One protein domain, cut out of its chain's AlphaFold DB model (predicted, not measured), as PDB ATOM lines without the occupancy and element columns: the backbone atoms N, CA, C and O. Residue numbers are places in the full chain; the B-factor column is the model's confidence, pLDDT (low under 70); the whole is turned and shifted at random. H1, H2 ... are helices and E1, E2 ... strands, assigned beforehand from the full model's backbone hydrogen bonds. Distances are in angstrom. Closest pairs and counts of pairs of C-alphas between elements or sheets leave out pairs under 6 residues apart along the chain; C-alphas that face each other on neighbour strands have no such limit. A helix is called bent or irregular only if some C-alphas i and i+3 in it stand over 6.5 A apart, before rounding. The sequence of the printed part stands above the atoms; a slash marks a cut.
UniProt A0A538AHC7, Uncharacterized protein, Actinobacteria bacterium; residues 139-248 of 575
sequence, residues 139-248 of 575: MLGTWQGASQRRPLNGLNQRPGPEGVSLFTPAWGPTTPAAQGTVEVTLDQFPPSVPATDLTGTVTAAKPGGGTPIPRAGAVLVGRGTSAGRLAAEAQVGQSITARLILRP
ATOM      1  N   MET A 139     194.495 160.666 286.360       95.94
ATOM      2  CA  MET A 139     193.933 159.328 286.198       95.94
ATOM      3  C   MET A 139     194.706 158.571 285.123       95.94
ATOM      4  O   MET A 139     194.904 159.066 284.015       95.94
ATOM      5  N   LEU A 140     195.107 157.349 285.451       95.75
ATOM      6  CA  LEU A 140     195.603 156.354 284.514       95.75
ATOM      7  C   LEU A 140     194.570 155.235 284.439       95.75
ATOM      8  O   LEU A 140     194.254 154.624 285.456       95.75
ATOM      9  N   GLY A 141     194.039 154.974 283.250       97.19
ATOM     10  CA  GLY A 141     193.084 153.900 283.029       97.19
ATOM     11  C   GLY A 141     193.665 152.804 282.147       97.19
ATOM     12  O   GLY A 141     194.420 153.079 281.210       97.19
ATOM     13  N   THR A 142     193.257 151.563 282.395       98.25
ATOM     14  CA  THR A 142     193.458 150.447 281.467       98.25
ATOM     15  C   THR A 142     192.182 149.649 281.275       98.25
ATOM     16  O   THR A 142     191.394 149.537 282.209       98.25
ATOM     17  N   TRP A 143     192.018 149.038 280.108       97.94
ATOM     18  CA  TRP A 143     191.045 147.975 279.871       97.94
ATOM     19  C   TRP A 143     191.739 146.754 279.261       97.94
ATOM     20  O   TRP A 143     192.793 146.874 278.630       97.94
ATOM     21  N   GLN A 144     191.173 145.574 279.476       97.88
ATOM     22  CA  GLN A 144     191.693 144.306 278.986       97.88
ATOM     23  C   GLN A 144     190.532 143.384 278.620       97.88
ATOM     24  O   GLN A 144     189.687 143.100 279.465       97.88
ATOM     25  N   GLY A 145     190.512 142.939 277.365       94.56
ATOM     26  CA  GLY A 145     189.670 141.834 276.909       94.56
ATOM     27  C   GLY A 145     190.497 140.583 276.650       94.56
ATOM     28  O   GLY A 145     191.341 140.221 277.466       94.56
ATOM     29  N   ALA A 146     190.318 139.952 275.491       90.38
ATOM     30  CA  ALA A 146     190.999 138.701 275.137       90.38
ATOM     31  C   ALA A 146     192.529 138.808 274.931       90.38
ATOM     32  O   ALA A 146     193.194 137.796 274.724       90.38
ATOM     33  N   SER A 147     193.095 140.017 274.938       89.31
ATOM     34  CA  SER A 147     194.503 140.273 274.611       89.31
ATOM     35  C   SER A 147     195.224 141.045 275.729       89.31
ATOM     36  O   SER A 147     194.886 140.962 276.912       89.31
ATOM     37  N   GLN A 148     196.273 141.776 275.356       91.88
ATOM     38  CA  GLN A 148     197.055 142.638 276.233       91.88
ATOM     39  C   GLN A 148     196.230 143.791 276.825       91.88
ATOM     40  O   GLN A 148     195.242 144.243 276.247       91.88
ATOM     41  N   ARG A 149     196.697 144.325 277.959       96.31
ATOM     42  CA  ARG A 149     196.148 145.548 278.557       96.31
ATOM     43  C   ARG A 149     196.333 146.736 277.622       96.31
ATOM     44  O   ARG A 149     197.405 146.927 277.045       96.31
ATOM     45  N   ARG A 150     195.301 147.566 277.519       96.81
ATOM     46  CA  ARG A 150     195.280 148.767 276.684       96.81
ATOM     47  C   ARG A 150     194.942 150.004 277.499       96.81
ATOM     48  O   ARG A 150     194.252 149.883 278.509       96.81
ATOM     49  N   PRO A 151     195.384 151.195 277.066       97.00
ATOM     50  CA  PRO A 151     194.976 152.441 277.696       97.00
ATOM     51  C   PRO A 151     193.456 152.632 277.651       97.00
ATOM     52  O   PRO A 151     192.819 152.438 276.615       97.00
ATOM     53  N   LEU A 152     192.900 153.053 278.782       97.38
ATOM     54  CA  LEU A 152     191.565 153.621 278.910       97.38
ATOM     55  C   LEU A 152     191.756 155.111 279.213       97.38
ATOM     56  O   LEU A 152     192.241 155.483 280.280       97.38
ATOM     57  N   ASN A 153     191.462 155.960 278.233       93.12
ATOM     58  CA  ASN A 153     191.836 157.373 278.246       93.12
ATOM     59  C   ASN A 153     190.774 158.272 278.881       93.12
ATOM     60  O   ASN A 153     191.066 159.422 279.204       93.12
ATOM     61  N   GLY A 154     189.543 157.785 279.019       95.00
ATOM     62  CA  GLY A 154     188.453 158.587 279.542       95.00
ATOM     63  C   GLY A 154     187.439 157.812 280.358       95.00
ATOM     64  O   GLY A 154     187.314 156.594 280.262       95.00
ATOM     65  N   LEU A 155     186.709 158.584 281.148       97.75
ATOM     66  CA  LEU A 155     185.565 158.183 281.943       97.75
ATOM     67  C   LEU A 155     184.503 159.267 281.757       97.75
ATOM     68  O   LEU A 155     184.836 160.441 281.893       97.75
ATOM     69  N   ASN A 156     183.281 158.892 281.380       97.44
ATOM     70  CA  ASN A 156     182.158 159.802 281.126       97.44
ATOM     71  C   ASN A 156     182.554 161.048 280.318       97.44
ATOM     72  O   ASN A 156     182.134 162.167 280.591       97.44
ATOM     73  N   GLN A 157     183.399 160.836 279.310       94.31
ATOM     74  CA  GLN A 157     183.858 161.863 278.389       94.31
ATOM     75  C   GLN A 157     184.070 161.248 277.014       94.31
ATOM     76  O   GLN A 157     184.426 160.071 276.884       94.31
ATOM     77  N   ARG A 158     183.900 162.052 275.964       92.81
ATOM     78  CA  ARG A 158     184.111 161.591 274.588       92.81
ATOM     79  C   ARG A 158     185.551 161.098 274.402       92.81
ATOM     80  O   ARG A 158     186.479 161.790 274.825       92.81
ATOM     81  N   PRO A 159     185.766 159.938 273.760       93.31
ATOM     82  CA  PRO A 159     187.115 159.477 273.475       93.31
ATOM     83  C   PRO A 159     187.808 160.431 272.494       93.31
ATOM     84  O   PRO A 159     187.208 160.933 271.534       93.31
ATOM     85  N   GLY A 160     189.105 160.654 272.722       91.44
ATOM     86  CA  GLY A 160     189.976 161.328 271.758       91.44
ATOM     87  C   GLY A 160     190.063 160.562 270.425       91.44
ATOM     88  O   GLY A 160     189.541 159.451 270.327       91.44
ATOM     89  N   PRO A 161     190.727 161.114 269.391       91.31
ATOM     90  CA  PRO A 161     190.742 160.553 268.031       91.31
ATOM     91  C   PRO A 161     191.096 159.060 267.924       91.31
ATOM     92  O   PRO A 161     190.574 158.379 267.047       91.31
ATOM     93  N   GLU A 162     191.916 158.547 268.842       93.69
ATOM     94  CA  GLU A 162     192.319 157.135 268.920       93.69
ATOM     95  C   GLU A 162     192.141 156.553 270.333       93.69
ATOM     96  O   GLU A 162     192.836 155.620 270.738       93.69
ATOM     97  N   GLY A 163     191.253 157.147 271.130       95.69
ATOM     98  CA  GLY A 163     191.078 156.793 272.535       95.69
ATOM     99  C   GLY A 163     190.004 155.738 272.779       95.69
ATOM    100  O   GLY A 163     189.175 155.445 271.914       95.69
ATOM    101  N   VAL A 164     189.994 155.227 274.010       97.44
ATOM    102  CA  VAL A 164     188.861 154.495 274.589       97.44
ATOM    103  C   VAL A 164     188.356 155.250 275.813       97.44
ATOM    104  O   VAL A 164     189.161 155.680 276.643       97.44
ATOM    105  N   SER A 165     187.040 155.396 275.932       97.69
ATOM    106  CA  SER A 165     186.376 155.961 277.108       97.69
ATOM    107  C   SER A 165     185.370 154.979 277.693       97.69
ATOM    108  O   SER A 165     184.677 154.288 276.952       97.69
ATOM    109  N   LEU A 166     185.267 154.959 279.020       98.50
ATOM    110  CA  LEU A 166     184.237 154.237 279.761       98.50
ATOM    111  C   LEU A 166     183.060 155.171 280.039       98.50
ATOM    112  O   LEU A 166     183.259 156.251 280.586       98.50
ATOM    113  N   PHE A 167     181.850 154.758 279.690       98.38
ATOM    114  CA  PHE A 167     180.610 155.457 280.014       98.38
ATOM    115  C   PHE A 167     179.836 154.653 281.058       98.38
ATOM    116  O   PHE A 167     179.500 153.492 280.825       98.38
ATOM    117  N   THR A 168     179.568 155.268 282.204       98.31
ATOM    118  CA  THR A 168     178.778 154.712 283.310       98.31
ATOM    119  C   THR A 168     177.385 155.356 283.324       98.31
ATOM    120  O   THR A 168     177.156 156.339 282.608       98.31
ATOM    121  N   PRO A 169     176.433 154.859 284.137       97.31
ATOM    122  CA  PRO A 169     175.107 155.466 284.254       97.31
ATOM    123  C   PRO A 169     175.121 156.952 284.640       97.31
ATOM    124  O   PRO A 169     174.160 157.660 284.346       97.31
ATOM    125  N   ALA A 170     176.206 157.444 285.250       97.12
ATOM    126  CA  ALA A 170     176.353 158.856 285.577       97.12
ATOM    127  C   ALA A 170     176.465 159.755 284.340       97.12
ATOM    128  O   ALA A 170     176.106 160.925 284.423       97.12
ATOM    129  N   TRP A 171     176.896 159.250 283.177       96.56
ATOM    130  CA  TRP A 171     176.857 160.035 281.938       96.56
ATOM    131  C   TRP A 171     175.432 160.466 281.574       96.56
ATOM    132  O   TRP A 171     175.211 161.600 281.162       96.56
ATOM    133  N   GLY A 172     174.471 159.555 281.715       93.25
ATOM    134  CA  GLY A 172     173.114 159.684 281.199       93.25
ATOM    135  C   GLY A 172     172.600 158.344 280.657       93.25
ATOM    136  O   GLY A 172     173.266 157.320 280.794       93.25
ATOM    137  N   PRO A 173     171.412 158.313 280.027       94.25
ATOM    138  CA  PRO A 173     170.787 157.061 279.591       94.25
ATOM    139  C   PRO A 173     171.452 156.424 278.361       94.25
ATOM    140  O   PRO A 173     171.326 155.218 278.153       94.25
ATOM    141  N   THR A 174     172.128 157.217 277.525       96.19
ATOM    142  CA  THR A 174     172.742 156.764 276.271       96.19
ATOM    143  C   THR A 174     174.087 157.442 276.028       96.19
ATOM    144  O   THR A 174     174.293 158.607 276.376       96.19
ATOM    145  N   THR A 175     175.005 156.725 275.384       96.31
ATOM    146  CA  THR A 175     176.277 157.284 274.904       96.31
ATOM    147  C   THR A 175     176.061 158.312 273.783       96.31
ATOM    148  O   THR A 175     175.050 158.264 273.068       96.31
ATOM    149  N   PRO A 176     176.992 159.264 273.587       93.06
ATOM    150  CA  PRO A 176     176.875 160.254 272.521       93.06
ATOM    151  C   PRO A 176     176.967 159.603 271.133       93.06
ATOM    152  O   PRO A 176     177.746 158.678 270.914       93.06
ATOM    153  N   ALA A 177     176.203 160.131 270.174       91.44
ATOM    154  CA  ALA A 177     176.333 159.763 268.766       91.44
ATOM    155  C   ALA A 177     177.738 160.117 268.248       91.44
ATOM    156  O   ALA A 177     178.202 161.245 268.440       91.44
ATOM    157  N   ALA A 178     178.421 159.176 267.590       89.44
ATOM    158  CA  ALA A 178     179.776 159.408 267.096       89.44
ATOM    159  C   ALA A 178     180.142 158.480 265.931       89.44
ATOM    160  O   ALA A 178     180.060 157.258 266.031       89.44
ATOM    161  N   GLN A 179     180.627 159.061 264.833       90.06
ATOM    162  CA  GLN A 179     181.159 158.300 263.701       90.06
ATOM    163  C   GLN A 179     182.559 157.746 263.997       90.06
ATOM    164  O   GLN A 179     183.314 158.316 264.788       90.06
ATOM    165  N   GLY A 180     182.920 156.645 263.331       91.94
ATOM    166  CA  GLY A 180     184.232 156.011 263.502       91.94
ATOM    167  C   GLY A 180     184.458 155.462 264.913       91.94
ATOM    168  O   GLY A 180     185.597 155.437 265.389       91.94
ATOM    169  N   THR A 181     183.372 155.079 265.590       96.44
ATOM    170  CA  THR A 181     183.400 154.474 266.920       96.44
ATOM    171  C   THR A 181     182.888 153.044 266.894       96.44
ATOM    172  O   THR A 181     182.058 152.687 266.055       96.44
ATOM    173  N   VAL A 182     183.385 152.250 267.837       97.38
ATOM    174  CA  VAL A 182     182.818 150.964 268.242       97.38
ATOM    175  C   VAL A 182     182.477 151.078 269.715       97.38
ATOM    176  O   VAL A 182     183.274 151.584 270.506       97.38
ATOM    177  N   GLU A 183     181.294 150.604 270.064       97.94
ATOM    178  CA  GLU A 183     180.760 150.606 271.412       97.94
ATOM    179  C   GLU A 183     180.517 149.184 271.874       97.94
ATOM    180  O   GLU A 183     179.933 148.394 271.137       97.94
ATOM    181  N   VAL A 184     180.948 148.879 273.089       98.31
ATOM    182  CA  VAL A 184     180.835 147.565 273.714       98.31
ATOM    183  C   VAL A 184     180.051 147.730 275.003       98.31
ATOM    184  O   VAL A 184     180.513 148.398 275.931       98.31
ATOM    185  N   THR A 185     178.869 147.125 275.057       98.56
ATOM    186  CA  THR A 185     178.010 147.122 276.242       98.56
ATOM    187  C   THR A 185     178.479 146.052 277.215       98.56
ATOM    188  O   THR A 185     178.614 144.886 276.843       98.56
ATOM    189  N   LEU A 186     178.694 146.455 278.464       98.56
ATOM    190  CA  LEU A 186     179.105 145.604 279.572       98.56
ATOM    191  C   LEU A 186     177.956 145.484 280.572       98.56
ATOM    192  O   LEU A 186     177.477 146.501 281.076       98.56
ATOM    193  N   ASP A 187     177.536 144.258 280.867       96.62
ATOM    194  CA  ASP A 187     176.590 143.969 281.949       96.62
ATOM    195  C   ASP A 187     177.325 143.506 283.214       96.62
ATOM    196  O   ASP A 187     178.470 143.044 283.147       96.62
ATOM    197  N   GLN A 188     176.664 143.660 284.363       95.12
ATOM    198  CA  GLN A 188     177.203 143.389 285.701       95.12
ATOM    199  C   GLN A 188     178.524 144.119 285.991       95.12
ATOM    200  O   GLN A 188     179.372 143.628 286.735       95.12
ATOM    201  N   PHE A 189     178.703 145.301 285.400       97.94
ATOM    202  CA  PHE A 189     179.907 146.102 285.585       97.94
ATOM    203  C   PHE A 189     179.777 146.951 286.864       97.94
ATOM    204  O   PHE A 189     178.793 147.688 287.000       97.94
ATOM    205  N   PRO A 190     180.725 146.865 287.815       98.00
ATOM    206  CA  PRO A 190     180.626 147.565 289.092       98.00
ATOM    207  C   PRO A 190     180.836 149.085 288.946       98.00
ATOM    208  O   PRO A 190     181.386 149.542 287.939       98.00
ATOM    209  N   PRO A 191     180.454 149.885 289.961       97.75
ATOM    210  CA  PRO A 191     180.798 151.306 290.012       97.75
ATOM    211  C   PRO A 191     182.304 151.543 289.846       97.75
ATOM    212  O   PRO A 191     183.118 150.737 290.294       97.75
ATOM    213  N   SER A 192     182.673 152.670 289.235       97.06
ATOM    214  CA  SER A 192     184.041 153.078 288.881       97.06
ATOM    215  C   SER A 192     184.904 153.469 290.090       97.06
ATOM    216  O   SER A 192     185.443 154.573 290.170       97.06
ATOM    217  N   VAL A 193     185.056 152.549 291.040       96.88
ATOM    218  CA  VAL A 193     185.938 152.696 292.201       96.88
ATOM    219  C   VAL A 193     187.402 152.613 291.738       96.88
ATOM    220  O   VAL A 193     187.789 151.656 291.060       96.88
ATOM    221  N   PRO A 194     188.249 153.612 292.045       95.75
ATOM    222  CA  PRO A 194     189.664 153.552 291.706       95.75
ATOM    223  C   PRO A 194     190.411 152.422 292.429       95.75
ATOM    224  O   PRO A 194     190.055 151.989 293.519       95.75
ATOM    225  N   ALA A 195     191.520 151.991 291.834       94.06
ATOM    226  CA  ALA A 195     192.444 150.961 292.305       94.06
ATOM    227  C   ALA A 195     191.879 149.531 292.425       94.06
ATOM    228  O   ALA A 195     192.653 148.628 292.754       94.06
ATOM    229  N   THR A 196     190.615 149.298 292.068       95.12
ATOM    230  CA  THR A 196     189.990 147.969 291.979       95.12
ATOM    231  C   THR A 196     189.907 147.471 290.536       95.12
ATOM    232  O   THR A 196     189.863 148.273 289.601       95.12
ATOM    233  N   ASP A 197     189.870 146.152 290.353       97.38
ATOM    234  CA  ASP A 197     189.572 145.551 289.052       97.38
ATOM    235  C   ASP A 197     188.051 145.582 288.832       97.38
ATOM    236  O   ASP A 197     187.278 145.054 289.630       97.38
ATOM    237  N   LEU A 198     187.628 146.268 287.771       98.00
ATOM    238  CA  LEU A 198     186.234 146.464 287.390       98.00
ATOM    239  C   LEU A 198     185.911 145.503 286.249       98.00
ATOM    240  O   LEU A 198     186.338 145.724 285.113       98.00
ATOM    241  N   THR A 199     185.187 144.433 286.549       98.06
ATOM    242  CA  THR A 199     184.930 143.362 285.582       98.06
ATOM    243  C   THR A 199     183.475 143.366 285.143       98.06
ATOM    244  O   THR A 199     182.584 143.499 285.973       98.06
ATOM    245  N   GLY A 200     183.228 143.198 283.846       97.81
ATOM    246  CA  GLY A 200     181.884 143.006 283.299       97.81
ATOM    247  C   GLY A 200     181.900 142.115 282.065       97.81
ATOM    248  O   GLY A 200     182.958 141.853 281.489       97.81
ATOM    249  N   THR A 201     180.725 141.643 281.662       98.25
ATOM    250  CA  THR A 201     180.570 140.732 280.518       98.25
ATOM    251  C   THR A 201     180.041 141.488 279.312       98.25
ATOM    252  O   THR A 201     179.067 142.233 279.423       98.25
ATOM    253  N   VAL A 202     180.656 141.287 278.147       98.38
ATOM    254  CA  VAL A 202     180.193 141.895 276.898       98.38
ATOM    255  C   VAL A 202     178.868 141.273 276.474       98.38
ATOM    256  O   VAL A 202     178.793 140.070 276.226       98.38
ATOM    257  N   THR A 203     177.834 142.095 276.322       98.19
ATOM    258  CA  THR A 203     176.500 141.648 275.880       98.19
ATOM    259  C   THR A 203     176.157 142.099 274.469       98.19
ATOM    260  O   THR A 203     175.383 141.437 273.781       98.19
ATOM    261  N   ALA A 204     176.747 143.199 274.011       97.44
ATOM    262  CA  ALA A 204     176.550 143.712 272.666       97.44
ATOM    263  C   ALA A 204     177.758 144.533 272.220       97.44
ATOM    264  O   ALA A 204     178.447 145.138 273.042       97.44
ATOM    265  N   ALA A 205     177.965 144.599 270.908       96.00
ATOM    266  CA  ALA A 205     178.881 145.541 270.291       96.00
ATOM    267  C   ALA A 205     178.238 146.147 269.039       96.00
ATOM    268  O   ALA A 205     177.659 145.421 268.229       96.00
ATOM    269  N   LYS A 206     178.321 147.469 268.868       95.12
ATOM    270  CA  LYS A 206     177.829 148.152 267.661       95.12
ATOM    271  C   LYS A 206     178.632 149.417 267.346       95.12
ATOM    272  O   LYS A 206     179.269 149.968 268.240       95.12
ATOM    273  N   PRO A 207     178.609 149.911 266.099       94.56
ATOM    274  CA  PRO A 207     179.182 151.210 265.772       94.56
ATOM    275  C   PRO A 207     178.185 152.364 265.982       94.56
ATOM    276  O   PRO A 207     176.974 152.155 266.055       94.56
ATOM    277  N   GLY A 208     178.696 153.599 265.963       85.88
ATOM    278  CA  GLY A 208     177.904 154.793 265.625       85.88
ATOM    279  C   GLY A 208     177.331 155.614 266.786       85.88
ATOM    280  O   GLY A 208     176.754 156.675 266.533       85.88
ATOM    281  N   GLY A 209     177.512 155.203 268.041       89.38
ATOM    282  CA  GLY A 209     176.971 155.933 269.188       89.38
ATOM    283  C   GLY A 209     175.516 155.573 269.530       89.38
ATOM    284  O   GLY A 209     174.864 154.727 268.894       89.38
ATOM    285  N   GLY A 210     174.968 156.264 270.536       93.81
ATOM    286  CA  GLY A 210     173.570 156.104 270.948       93.81
ATOM    287  C   GLY A 210     173.285 154.720 271.531       93.81
ATOM    288  O   GLY A 210     172.232 154.130 271.279       93.81
ATOM    289  N   THR A 211     174.254 154.138 272.227       97.12
ATOM    290  CA  THR A 211     174.095 152.874 272.945       97.12
ATOM    291  C   THR A 211     173.451 153.145 274.304       97.12
ATOM    292  O   THR A 211     173.957 153.992 275.044       97.12
ATOM    293  N   PRO A 212     172.342 152.467 274.660       97.50
ATOM    294  CA  PRO A 212     171.795 152.515 276.013       97.50
ATOM    295  C   PRO A 212     172.824 152.046 277.039       97.50
ATOM    296  O   PRO A 212     173.411 150.976 276.882       97.50
ATOM    297  N   ILE A 213     173.022 152.837 278.091       98.12
ATOM    298  CA  ILE A 213     173.933 152.495 279.183       98.12
ATOM    299  C   ILE A 213     173.142 151.675 280.219       98.12
ATOM    300  O   ILE A 213     172.155 152.183 280.762       98.12
ATOM    301  N   PRO A 214     173.508 150.405 280.493       97.69
ATOM    302  CA  PRO A 214     172.769 149.578 281.447       97.69
ATOM    303  C   PRO A 214     172.863 150.135 282.872       97.69
ATOM    304  O   PRO A 214     173.913 150.618 283.281       97.69
ATOM    305  N   ARG A 215     171.790 150.010 283.670       95.12
ATOM    306  CA  ARG A 215     171.771 150.498 285.069       95.12
ATOM    307  C   ARG A 215     172.828 149.838 285.960       95.12
ATOM    308  O   ARG A 215     173.371 150.500 286.834       95.12
ATOM    309  N   ALA A 216     173.074 148.547 285.750       95.94
ATOM    310  CA  ALA A 216     174.088 147.756 286.448       95.94
ATOM    311  C   ALA A 216     175.223 147.378 285.481       95.94
ATOM    312  O   ALA A 216     175.638 146.225 285.405       95.94
ATOM    313  N   GLY A 217     175.661 148.341 284.672       97.81
ATOM    314  CA  GLY A 217     176.623 148.102 283.610       97.81
ATOM    315  C   GLY A 217     177.316 149.374 283.143       97.81
ATOM    316  O   GLY A 217     177.249 150.423 283.783       97.81
ATOM    317  N   ALA A 218     177.994 149.264 282.009       98.50
ATOM    318  CA  ALA A 218     178.728 150.358 281.392       98.50
ATOM    319  C   ALA A 218     178.825 150.162 279.875       98.50
ATOM    320  O   ALA A 218     178.450 149.119 279.341       98.50
ATOM    321  N   VAL A 219     179.354 151.160 279.171       98.62
ATOM    322  CA  VAL A 219     179.692 151.059 277.747       98.62
ATOM    323  C   VAL A 219     181.130 151.522 277.537       98.62
ATOM    324  O   VAL A 219     181.491 152.633 277.920       98.62
ATOM    325  N   LEU A 220     181.965 150.692 276.915       98.38
ATOM    326  CA  LEU A 220     183.265 151.125 276.403       98.38
ATOM    327  C   LEU A 220     183.093 151.659 274.988       98.38
ATOM    328  O   LEU A 220     182.544 150.974 274.133       98.38
ATOM    329  N   VAL A 221     183.605 152.857 274.730       98.25
ATOM    330  CA  VAL A 221     183.554 153.498 273.413       98.25
ATOM    331  C   VAL A 221     184.976 153.720 272.925       98.25
ATOM    332  O   VAL A 221     185.708 154.549 273.471       98.25
ATOM    333  N   GLY A 222     185.373 152.976 271.897       97.75
ATOM    334  CA  GLY A 222     186.640 153.145 271.193       97.75
ATOM    335  C   GLY A 222     186.458 153.978 269.931       97.75
ATOM    336  O   GLY A 222     185.460 153.825 269.231       97.75
ATOM    337  N   ARG A 223     187.424 154.843 269.614       96.38
ATOM    338  CA  ARG A 223     187.438 155.664 268.392       96.38
ATOM    339  C   ARG A 223     188.702 155.416 267.571       96.38
ATOM    340  O   ARG A 223     189.754 155.103 268.127       96.38
ATOM    341  N   GLY A 224     188.597 155.548 266.249       94.38
ATOM    342  CA  GLY A 224     189.743 155.429 265.345       94.38
ATOM    343  C   GLY A 224     190.366 154.032 265.398       94.38
ATOM    344  O   GLY A 224     189.651 153.031 265.408       94.38
ATOM    345  N   THR A 225     191.693 153.943 265.478       94.06
ATOM    346  CA  THR A 225     192.408 152.652 265.559       94.06
ATOM    347  C   THR A 225     191.996 151.820 266.782       94.06
ATOM    348  O   THR A 225     191.937 150.590 266.713       94.06
ATOM    349  N   SER A 226     191.634 152.476 267.888       95.94
ATOM    350  CA  SER A 226     191.141 151.811 269.096       95.94
ATOM    351  C   SER A 226     189.745 151.210 268.932       95.94
ATOM    352  O   SER A 226     189.441 150.240 269.617       95.94
ATOM    353  N   ALA A 227     188.924 151.709 268.001       96.25
ATOM    354  CA  ALA A 227     187.628 151.104 267.691       96.25
ATOM    355  C   ALA A 227     187.797 149.687 267.118       96.25
ATOM    356  O   ALA A 227     187.139 148.756 267.573       96.25
ATOM    357  N   GLY A 228     188.735 149.501 266.180       95.12
ATOM    358  CA  GLY A 228     189.038 148.183 265.608       95.12
ATOM    359  C   GLY A 228     189.606 147.202 266.636       95.12
ATOM    360  O   GLY A 228     189.210 146.042 266.668       95.12
ATOM    361  N   ARG A 229     190.483 147.677 267.533       95.12
ATOM    362  CA  ARG A 229     191.019 146.866 268.645       95.12
ATOM    363  C   ARG A 229     189.929 146.455 269.627       95.12
ATOM    364  O   ARG A 229     189.869 145.296 270.020       95.12
ATOM    365  N   LEU A 230     189.058 147.392 269.997       96.19
ATOM    366  CA  LEU A 230     187.926 147.115 270.872       96.19
ATOM    367  C   LEU A 230     186.985 146.084 270.231       96.19
ATOM    368  O   LEU A 230     186.642 145.103 270.879       96.19
ATOM    369  N   ALA A 231     186.666 146.240 268.942       95.25
ATOM    370  CA  ALA A 231     185.857 145.276 268.199       95.25
ATOM    371  C   ALA A 231     186.486 143.881 268.131       95.25
ATOM    372  O   ALA A 231     185.748 142.907 268.135       95.25
ATOM    373  N   ALA A 232     187.814 143.772 268.038       95.62
ATOM    374  CA  ALA A 232     188.512 142.491 267.940       95.62
ATOM    375  C   ALA A 232     188.644 141.776 269.296       95.62
ATOM    376  O   ALA A 232     188.585 140.549 269.354       95.62
ATOM    377  N   GLU A 233     188.811 142.528 270.383       96.00
ATOM    378  CA  GLU A 233     189.240 141.990 271.683       96.00
ATOM    379  C   GLU A 233     188.139 141.944 272.743       96.00
ATOM    380  O   GLU A 233     188.378 141.411 273.824       96.00
ATOM    381  N   ALA A 234     186.965 142.505 272.449       96.00
ATOM    382  CA  ALA A 234     185.801 142.530 273.324       96.00
ATOM    383  C   ALA A 234     184.588 141.888 272.627       96.00
ATOM    384  O   ALA A 234     183.597 142.555 272.330       96.00
ATOM    385  N   GLN A 235     184.686 140.591 272.323       95.31
ATOM    386  CA  GLN A 235     183.594 139.840 271.692       95.31
ATOM    387  C   GLN A 235     182.459 139.572 272.684       95.31
ATOM    388  O   GLN A 235     182.692 139.436 273.884       95.31
ATOM    389  N   VAL A 236     181.233 139.423 272.177       97.44
ATOM    390  CA  VAL A 236     180.069 139.051 272.998       97.44
ATOM    391  C   VAL A 236     180.342 137.759 273.777       97.44
ATOM    392  O   VAL A 236     180.875 136.793 273.235       97.44
ATOM    393  N   GLY A 237     179.998 137.766 275.065       96.06
ATOM    394  CA  GLY A 237     180.260 136.685 276.017       96.06
ATOM    395  C   GLY A 237     181.635 136.747 276.690       96.06
ATOM    396  O   GLY A 237     181.853 136.035 277.668       96.06
ATOM    397  N   GLN A 238     182.559 137.593 276.221       95.44
ATOM    398  CA  GLN A 238     183.860 137.760 276.873       95.44
ATOM    399  C   GLN A 238     183.765 138.648 278.110       95.44
ATOM    400  O   GLN A 238     182.934 139.552 278.202       95.44
ATOM    401  N   SER A 239     184.672 138.405 279.051       96.38
ATOM    402  CA  SER A 239     184.869 139.277 280.201       96.38
ATOM    403  C   SER A 239     185.852 140.394 279.854       96.38
ATOM    404  O   SER A 239     186.920 140.138 279.296       96.38
ATOM    405  N   ILE A 240     185.491 141.627 280.199       98.00
ATOM    406  CA  ILE A 240     186.375 142.788 280.164       98.00
ATOM    407  C   ILE A 240     186.731 143.174 281.589       98.00
ATOM    408  O   ILE A 240     185.847 143.326 282.425       98.00
ATOM    409  N   THR A 241     188.018 143.402 281.841       98.31
ATOM    410  CA  THR A 241     188.503 144.033 283.073       98.31
ATOM    411  C   THR A 241     188.997 145.439 282.769       98.31
ATOM    412  O   THR A 241     189.885 145.625 281.937       98.31
ATOM    413  N   ALA A 242     188.460 146.442 283.455       98.38
ATOM    414  CA  ALA A 242     188.989 147.796 283.475       98.38
ATOM    415  C   ALA A 242     189.608 148.113 284.838       98.38
ATOM    416  O   ALA A 242     189.224 147.560 285.862       98.38
ATOM    417  N   ARG A 243     190.574 149.029 284.858       97.75
ATOM    418  CA  ARG A 243     191.194 149.518 286.090       97.75
ATOM    419  C   ARG A 243     191.483 151.000 285.964       97.75
ATOM    420  O   ARG A 243     192.074 151.427 284.975       97.75
ATOM    421  N   LEU A 244     191.087 151.769 286.972       97.19
ATOM    422  CA  LEU A 244     191.344 153.204 287.080       97.19
ATOM    423  C   LEU A 244     192.311 153.436 288.240       97.19
ATOM    424  O   LEU A 244     192.118 152.890 289.317       97.19
ATOM    425  N   ILE A 245     193.366 154.221 288.045       95.81
ATOM    426  CA  ILE A 245     194.380 154.510 289.065       95.81
ATOM    427  C   ILE A 245     194.547 156.021 289.167       95.81
ATOM    428  O   ILE A 245     194.804 156.684 288.164       95.81
ATOM    429  N   LEU A 246     194.453 156.557 290.383       95.31
ATOM    430  CA  LEU A 246     194.746 157.959 290.668       95.31
ATOM    431  C   LEU A 246     196.221 158.136 291.056       95.31
ATOM    432  O   LEU A 246     196.801 157.297 291.752       95.31
ATOM    433  N   ARG A 247     196.842 159.213 290.566       93.81
ATOM    434  CA  ARG A 247     198.243 159.576 290.824       93.81
ATOM    435  C   ARG A 247     198.333 161.045 291.271       93.81
ATOM    436  O   ARG A 247     197.934 161.899 290.485       93.81
ATOM    437  N   PRO A 248     198.888 161.356 292.458       92.94
ATOM    438  CA  PRO A 248     199.379 160.418 293.476       92.94
ATOM    439  C   PRO A 248     198.266 159.493 293.991       92.94
ATOM    440  O   PRO A 248     197.087 159.735 293.743       92.94
TER     441      PRO A 248
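This is residues 139 to 248 of the 575 residues of an uncharacterized protein of Actinobacteria bacterium (UniProt A0A538AHC7). One strongly twisted antiparallel sheet curls into a small, nearly closed barrel, its edge strands E2 and E3 coming together at Leu 152 and Val 164. It is a folded sheet, bent back on itself so that leaf E2 E1 E7 faces leaf E4 E6 E3 with E5 as hinge, and the short helix H1 packs on E4 and E6. The 110 printed residues include, along the chain, E1 E2 E3 E4 E5 E6 H1 E7; the sheet's order is E2 E1 E7 E5 E4 E6 E3. The class is mostly strand; the whole is compact, with a radius of gyration of the C-alphas of 12.1 A and spans of 35 by 28 by 25 A.

E1, residues 139 to 144, and E2, residues 150 to 152, form a hairpin, N 150 and O 143 within hydrogen-bond range at 2.8 A. E3, residues 164 to 167, comes closest to E2 at the C-alphas of Val 164 and Leu 152, 5.2 A apart. E4, residues 181 to 187, and E5, residues 197 to 207, form a hairpin, N 185 and O 204 in range at 2.9 A. E6, residues 217 to 223, is antiparallel to E4, with N 184 and O 220 at 2.8 A, and to E3, with N 167 and O 219 at 2.8 A. H1, residues 225 to 233, is on the sheet over E6, at a height over the sheet of 6.6 A, and runs along the strands, at 3 degrees to E6 on the local plane. Its closest C-alphas to E4 are Ala 227 and Val 182, 4.8 A apart, and every O i to N i+4 pair in H1 is within hydrogen-bond range. E7, residues 239 to 247, is antiparallel to E1, with N 142 and O 243 at 2.8 A, and to E5, with N 242 and O 198 at 2.8 A.

E1 begins at C-alpha 139, (193.933, 159.328, 286.198). E5, 26.1 A long, bends by 77 degrees at residue 203. E7, 26.5 A long, ends at C-alpha 247, (198.243, 159.576, 290.824).

The C-alphas farthest apart, those of Lys 206 and Pro 248, are 35.8 A apart. The printed part has no cut; the links E2 to E3 and E3 to E4 are long. No printed residue is under 70 in pLDDT.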